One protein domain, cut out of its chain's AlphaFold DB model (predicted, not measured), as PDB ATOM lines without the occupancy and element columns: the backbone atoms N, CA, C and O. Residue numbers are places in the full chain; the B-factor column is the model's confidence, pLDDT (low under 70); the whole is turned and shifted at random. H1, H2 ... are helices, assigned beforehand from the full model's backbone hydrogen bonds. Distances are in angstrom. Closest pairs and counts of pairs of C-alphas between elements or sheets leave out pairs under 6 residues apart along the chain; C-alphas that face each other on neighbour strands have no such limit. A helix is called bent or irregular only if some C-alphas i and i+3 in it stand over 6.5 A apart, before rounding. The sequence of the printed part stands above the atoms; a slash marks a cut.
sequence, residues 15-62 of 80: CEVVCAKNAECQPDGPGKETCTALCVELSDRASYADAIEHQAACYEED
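What this domain is: This is residues 15 to 62 of the 80 residues of an uncharacterized protein of Sorangium cellulosum (UniProt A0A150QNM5). Three helices make a small flat layer: H2 and H3 form the two arms of a V, joined at its point by a tight link, and H1 fits into the mouth of the V with its first residues pointing inward between the arms. H1 and H2 together are a helical hairpin, while H3 folds back from the end of H2 and passes the first half of H1. The printed part has 48 residues with three named helices, in the order H1, H2, H3 along the chain, and no named strand; its class is all helix. The whole is compact, with a radius of gyration of the C-alphas of 10.5 A, and the C-alphas span 29 by 27 by 11 A along their three main axes.

Where its parts are: The printed part begins with H1, residues 15 to 25, which starts at C-alpha 15, at (43.642, 35.449, -25.727), and is 15.3 A long from first to last C-alpha. After six residues comes H2, residues 32 to 42, also 15.3 A long from first to last C-alpha; its C-alpha 32 is at (52.827, 36.439, -27.347). Three residues later H3 begins; it holds residues 46 to 59, is the longest helix by residues with 14, and measures 20.0 A from first to last C-alpha. It ends at C-alpha 59, at (43.515, 44.402, -18.521), and residues 60 to 62 follow it. None of the three helices is bent or irregular.

How they stand to each other: H1 touches both other helices. H1 and H2 form a helical hairpin with 13 pairs of C-alphas within 8 A; the closest C-alphas are those of Cys 19 and Lys 32, 5.1 A apart. The two run opposite ways at a steep tilt of 40 degrees, and their centres are 10.2 A apart. H1 also touches H3, with 9 pairs of C-alphas within 8 A; the closest C-alphas are those of Val 18 and Ala 56, 5.4 A apart. H1 and H3 run the same way at a steep tilt of 51 degrees. H2 and H3 are close but not clearly touching, with 2 pairs of C-alphas within 8 A; their closest C-alphas, those of Leu 42 and Tyr 48, are 6.6 A apart. They run opposite ways at a tilt of 35.2 degrees, only just steep. In H1, H2 and H3 every pair of O of residue i and N of residue i+4 is within hydrogen-bond range.

The domain as a whole: The two C-alphas farthest apart are those of Asp 44 and Asp 62, at 29.2 A, and the outline is flat. The first and last printed C-alphas, those of Cys 15 and Asp 62, are 19.0 A apart. The printed part has no cut. The link from H1 to H2 is short, the link from H2 to H3 is tight, and there is no long link between helices. The mean pLDDT of the printed part is 90.2, and no printed residue is under 70.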
ATOM      1  N   CYS A  15      42.305  36.038 -25.737       93.88
ATOM      2  CA  CYS A  15      43.642  35.449 -25.727       93.88
ATOM      3  C   CYS A  15      44.681  36.425 -26.292       93.88
ATOM      4  O   CYS A  15      45.760  36.561 -25.721       93.88
ATOM      5  N   GLU A  16      44.369  37.148 -27.371       94.00
ATOM      6  CA  GLU A  16      45.240  38.198 -27.916       94.00
ATOM      7  C   GLU A  16      45.529  39.311 -26.901       94.00
ATOM      8  O   GLU A  16      46.684  39.735 -26.789       94.00
ATOM      9  N   VAL A  17      44.521  39.767 -26.150       92.94
ATOM     10  CA  VAL A  17      44.680  40.804 -25.114       92.94
ATOM     11  C   VAL A  17      45.577  40.296 -23.992       92.94
ATOM     12  O   VAL A  17      46.636  40.878 -23.737       92.94
ATOM     13  N   VAL A  18      45.199  39.181 -23.361       91.62
ATOM     14  CA  VAL A  18      45.926  38.612 -22.217       91.62
ATOM     15  C   VAL A  18      47.368  38.290 -22.598       91.62
ATOM     16  O   VAL A  18      48.301  38.674 -21.891       91.62
ATOM     17  N   CYS A  19      47.587  37.659 -23.752       93.75
ATOM     18  CA  CYS A  19      48.925  37.275 -24.187       93.75
ATOM     19  C   CYS A  19      49.780  38.453 -24.656       93.75
ATOM     20  O   CYS A  19      51.000  38.412 -24.477       93.75
ATOM     21  N   ALA A  20      49.187  39.516 -25.213       92.75
ATOM     22  CA  ALA A  20      49.924  40.745 -25.497       92.75
ATOM     23  C   ALA A  20      50.416  41.404 -24.202       92.75
ATOM     24  O   ALA A  20      51.596  41.741 -24.112       92.75
ATOM     25  N   LYS A  21      49.550  41.518 -23.186       90.62
ATOM     26  CA  LYS A  21      49.919  42.097 -21.885       90.62
ATOM     27  C   LYS A  21      50.940  41.247 -21.134       90.62
ATOM     28  O   LYS A  21      51.921  41.777 -20.620       90.62
ATOM     29  N   ASN A  22      50.769  39.924 -21.130       90.00
ATOM     30  CA  ASN A  22      51.744  39.009 -20.537       90.00
ATOM     31  C   ASN A  22      53.116  39.150 -21.209       90.00
ATOM     32  O   ASN A  22      54.121  39.250 -20.514       90.00
ATOM     33  N   ALA A  23      53.173  39.214 -22.544       92.75
ATOM     34  CA  ALA A  23      54.434  39.376 -23.270       92.75
ATOM     35  C   ALA A  23      55.087  40.754 -23.055       92.75
ATOM     36  O   ALA A  23      56.311  40.847 -23.031       92.75
ATOM     37  N   GLU A  24      54.287  41.812 -22.887       91.75
ATOM     38  CA  GLU A  24      54.770  43.154 -22.545       91.75
ATOM     39  C   GLU A  24      55.444  43.172 -21.164       91.75
ATOM     40  O   GLU A  24      56.534  43.722 -21.010       91.75
ATOM     41  N   CYS A  25      54.820  42.531 -20.175       90.75
ATOM     42  CA  CYS A  25      55.276  42.553 -18.787       90.75
ATOM     43  C   CYS A  25      56.309  41.467 -18.444       90.75
ATOM     44  O   CYS A  25      57.050  41.610 -17.473       90.75
ATOM     45  N   GLN A  26      56.364  40.378 -19.214       89.12
ATOM     46  CA  GLN A  26      57.245  39.229 -18.982       89.12
ATOM     47  C   GLN A  26      58.062  38.910 -20.247       89.12
ATOM     48  O   GLN A  26      57.784  37.922 -20.936       89.12
ATOM     49  N   PRO A  27      59.093  39.717 -20.563       86.69
ATOM     50  CA  PRO A  27      59.875  39.562 -21.793       86.69
ATOM     51  C   PRO A  27      60.667  38.247 -21.860       86.69
ATOM     52  O   PRO A  27      60.976  37.780 -22.953       86.69
ATOM     53  N   ASP A  28      60.961  37.633 -20.712       89.88
ATOM     54  CA  ASP A  28      61.638  36.331 -20.617       89.88
ATOM     55  C   ASP A  28      60.671  35.132 -20.748       89.88
ATOM     56  O   ASP A  28      61.088  33.974 -20.658       89.88
ATOM     57  N   GLY A  29      59.369  35.392 -20.911       86.44
ATOM     58  CA  GLY A  29      58.327  34.375 -21.037       86.44
ATOM     59  C   GLY A  29      58.278  33.694 -22.416       86.44
ATOM     60  O   GLY A  29      59.106  33.948 -23.289       86.44
ATOM     61  N   PRO A  30      57.267  32.840 -22.665       86.88
ATOM     62  CA  PRO A  30      57.115  32.107 -23.928       86.88
ATOM     63  C   PRO A  30      56.816  33.002 -25.146       86.88
ATOM     64  O   PRO A  30      56.803  32.520 -26.275       86.88
ATOM     65  N   GLY A  31      56.576  34.298 -24.932       92.25
ATOM     66  CA  GLY A  31      56.198  35.249 -25.971       92.25
ATOM     67  C   GLY A  31      54.711  35.187 -26.334       92.25
ATOM     68  O   GLY A  31      53.994  34.236 -26.011       92.25
ATOM     69  N   LYS A  32      54.246  36.239 -27.018       93.31
ATOM     70  CA  LYS A  32      52.827  36.439 -27.347       93.31
ATOM     71  C   LYS A  32      52.249  35.276 -28.158       93.31
ATOM     72  O   LYS A  32      51.224  34.729 -27.785       93.31
ATOM     73  N   GLU A  33      52.916  34.882 -29.242       94.00
ATOM     74  CA  GLU A  33      52.399  33.886 -30.194       94.00
ATOM     75  C   GLU A  33      52.193  32.508 -29.549       94.00
ATOM     76  O   GLU A  33      51.149  31.882 -29.728       94.00
ATOM     77  N   THR A  34      53.166  32.046 -28.756       94.94
ATOM     78  CA  THR A  34      53.060  30.772 -28.032       94.94
ATOM     79  C   THR A  34      51.987  30.828 -26.948       94.94
ATOM     80  O   THR A  34      51.243  29.862 -26.789       94.94
ATOM     81  N   CYS A  35      51.862  31.956 -26.242       94.12
ATOM     82  CA  CYS A  35      50.780  32.166 -25.284       94.12
ATOM     83  C   CYS A  35      49.405  32.097 -25.965       94.12
ATOM     84  O   CYS A  35      48.548  31.343 -25.506       94.12
ATOM     85  N   THR A  36      49.201  32.812 -27.080       94.62
ATOM     86  CA  THR A  36      47.905  32.832 -27.778       94.62
ATOM     87  C   THR A  36      47.525  31.433 -28.254       94.62
ATOM     88  O   THR A  36      46.389  31.010 -28.053       94.62
ATOM     89  N   ALA A  37      48.470  30.684 -28.833       94.38
ATOM     90  CA  ALA A  37      48.211  29.326 -29.310       94.38
ATOM     91  C   ALA A  37      47.737  28.390 -28.184       94.38
ATOM     92  O   ALA A  37      46.751  27.675 -28.356       94.38
ATOM     93  N   LEU A  38      48.400  28.435 -27.024       93.88
ATOM     94  CA  LEU A  38      48.007  27.653 -25.848       93.88
ATOM     95  C   LEU A  38      46.667  28.115 -25.270       93.88
ATOM     96  O   LEU A  38      45.851  27.289 -24.871       93.88
ATOM     97  N   CYS A  39      46.431  29.425 -25.232       94.19
ATOM     98  CA  CYS A  39      45.178  29.981 -24.743       94.19
ATOM     99  C   CYS A  39      43.997  29.495 -25.587       94.19
ATOM    100  O   CYS A  39      43.046  28.959 -25.035       94.19
ATOM    101  N   VAL A  40      44.100  29.572 -26.917       92.44
ATOM    102  CA  VAL A  40      43.061  29.077 -27.832       92.44
ATOM    103  C   VAL A  40      42.813  27.577 -27.649       92.44
ATOM    104  O   VAL A  40      41.660  27.159 -27.624       92.44
ATOM    105  N   GLU A  41      43.863  26.767 -27.469       93.12
ATOM    106  CA  GLU A  41      43.724  25.325 -27.197       93.12
ATOM    107  C   GLU A  41      42.963  25.047 -25.886       93.12
ATOM    108  O   GLU A  41      42.176  24.103 -25.797       93.12
ATOM    109  N   LEU A  42      43.186  25.861 -24.852       90.62
ATOM    110  CA  LEU A  42      42.559  25.691 -23.540       90.62
ATOM    111  C   LEU A  42      41.154  26.303 -23.452       90.62
ATOM    112  O   LEU A  42      40.348  25.820 -22.652       90.62
ATOM    113  N   SER A  43      40.836  27.293 -24.291       87.44
ATOM    114  CA  SER A  43      39.530  27.970 -24.361       87.44
ATOM    115  C   SER A  43      38.371  27.069 -24.790       87.44
ATOM    116  O   SER A  43      37.216  27.426 -24.580       87.44
ATOM    117  N   ASP A  44      38.638  25.851 -25.270       87.25
ATOM    118  CA  ASP A  44      37.602  24.818 -25.418       87.25
ATOM    119  C   ASP A  44      36.961  24.425 -24.066       87.25
ATOM    120  O   ASP A  44      35.863  23.859 -24.016       87.25
ATOM    121  N   ARG A  45      37.628  24.714 -22.939       88.75
ATOM    122  CA  ARG A  45      37.101  24.503 -21.585       88.75
ATOM    123  C   ARG A  45      36.359  25.756 -21.128       88.75
ATOM    124  O   ARG A  45      36.977  26.787 -20.897       88.75
ATOM    125  N   ALA A  46      35.052  25.634 -20.894       85.94
ATOM    126  CA  ALA A  46      34.194  26.768 -20.534       85.94
ATOM    127  C   ALA A  46      34.694  27.583 -19.325       85.94
ATOM    128  O   ALA A  46      34.639  28.803 -19.362       85.94
ATOM    129  N   SER A  47      35.221  26.933 -18.281       86.44
ATOM    130  CA  SER A  47      35.765  27.640 -17.110       86.44
ATOM    131  C   SER A  47      37.045  28.420 -17.415       86.44
ATOM    132  O   SER A  47      37.294  29.447 -16.799       86.44
ATOM    133  N   TYR A  48      37.855  27.938 -18.359       87.31
ATOM    134  CA  TYR A  48      39.058  28.638 -18.798       87.31
ATOM    135  C   TYR A  48      38.697  29.819 -19.703       87.31
ATOM    136  O   TYR A  48      39.234  30.904 -19.525       87.31
ATOM    137  N   ALA A  49      37.757  29.623 -20.634       88.88
ATOM    138  CA  ALA A  49      37.252  30.697 -21.483       88.88
ATOM    139  C   ALA A  49      36.665  31.846 -20.649       88.88
ATOM    140  O   ALA A  49      37.047  32.993 -20.852       88.88
ATOM    141  N   ASP A  50      35.824  31.529 -19.658       88.94
ATOM    142  CA  ASP A  50      35.236  32.520 -18.747       88.94
ATOM    143  C   ASP A  50      36.316  33.292 -17.972       88.94
ATOM    144  O   ASP A  50      36.289  34.520 -17.923       88.94
ATOM    145  N   ALA A  51      37.325  32.597 -17.436       89.06
ATOM    146  CA  ALA A  51      38.428  33.248 -16.734       89.06
ATOM    147  C   ALA A  51      39.248  34.179 -17.636       89.06
ATOM    148  O   ALA A  51      39.571  35.299 -17.242       89.06
ATOM    149  N   ILE A  52      39.542  33.753 -18.866       90.62
ATOM    150  CA  ILE A  52      40.293  34.563 -19.828       90.62
ATOM    151  C   ILE A  52      39.488  35.784 -20.288       90.62
ATOM    152  O   ILE A  52      40.069  36.855 -20.452       90.62
ATOM    153  N   GLU A  53      38.170  35.665 -20.460       91.50
ATOM    154  CA  GLU A  53      37.297  36.804 -20.773       91.50
ATOM    155  C   GLU A  53      37.321  37.861 -19.657       91.50
ATOM    156  O   GLU A  53      37.509  39.048 -19.938       91.50
ATOM    157  N   HIS A  54      37.212  37.441 -18.392       90.56
ATOM    158  CA  HIS A  54      37.290  38.350 -17.242       90.56
ATOM    159  C   HIS A  54      38.676  38.989 -17.110       90.56
ATOM    160  O   HIS A  54      38.791  40.197 -16.886       90.56
ATOM    161  N   GLN A  55      39.736  38.202 -17.295       90.12
ATOM    162  CA  GLN A  55      41.105  38.699 -17.228       90.12
ATOM    163  C   GLN A  55      41.398  39.711 -18.344       90.12
ATOM    164  O   GLN A  55      42.013  40.747 -18.088       90.12
ATOM    165  N   ALA A  56      40.932  39.446 -19.569       91.44
ATOM    166  CA  ALA A  56      41.055  40.375 -20.686       91.44
ATOM    167  C   ALA A  56      40.339  41.699 -20.391       91.44
ATOM    168  O   ALA A  56      40.938  42.755 -20.574       91.44
ATOM    169  N   ALA A  57      39.109  41.644 -19.870       90.19
ATOM    170  CA  ALA A  57      38.358  42.840 -19.491       90.19
ATOM    171  C   ALA A  57      39.087  43.662 -18.412       90.19
ATOM    172  O   ALA A  57      39.215  44.874 -18.553       90.19
ATOM    173  N   CYS A  58      39.640  43.004 -17.386       89.75
ATOM    174  CA  CYS A  58      40.420  43.655 -16.326       89.75
ATOM    175  C   CYS A  58      41.683  44.358 -16.862       89.75
ATOM    176  O   CYS A  58      42.059  45.427 -16.389       89.75
ATOM    177  N   TYR A  59      42.339  43.794 -17.882       87.44
ATOM    178  CA  TYR A  59      43.515  44.402 -18.521       87.44
ATOM    179  C   TYR A  59      43.206  45.597 -19.425       87.44
ATOM    180  O   TYR A  59      44.121  46.350 -19.772       87.44
ATOM    181  N   GLU A  60      41.953  45.753 -19.847       85.88
ATOM    182  CA  GLU A  60      41.501  46.897 -20.639       85.88
ATOM    183  C   GLU A  60      41.061  48.085 -19.763       85.88
ATOM    184  O   GLU A  60      40.806  49.162 -20.300       85.88
ATOM    185  N   GLU A  61      41.013  47.930 -18.434       84.56
ATOM    186  CA  GLU A  61      40.723  49.026 -17.504       84.56
ATOM    187  C   GLU A  61      41.883  50.039 -17.414       84.56
ATOM    188  O   GLU A  61      43.060  49.681 -17.470       84.56
ATOM    189  N   ASP A  62      41.552  51.324 -17.231       70.69
ATOM    190  CA  ASP A  62      42.516  52.441 -17.256       70.69
ATOM    191  C   ASP A  62      43.601  52.369 -16.152       70.69
ATOM    192  O   ASP A  62      44.656  52.991 -16.290       70.69
TER     193      ASP A  62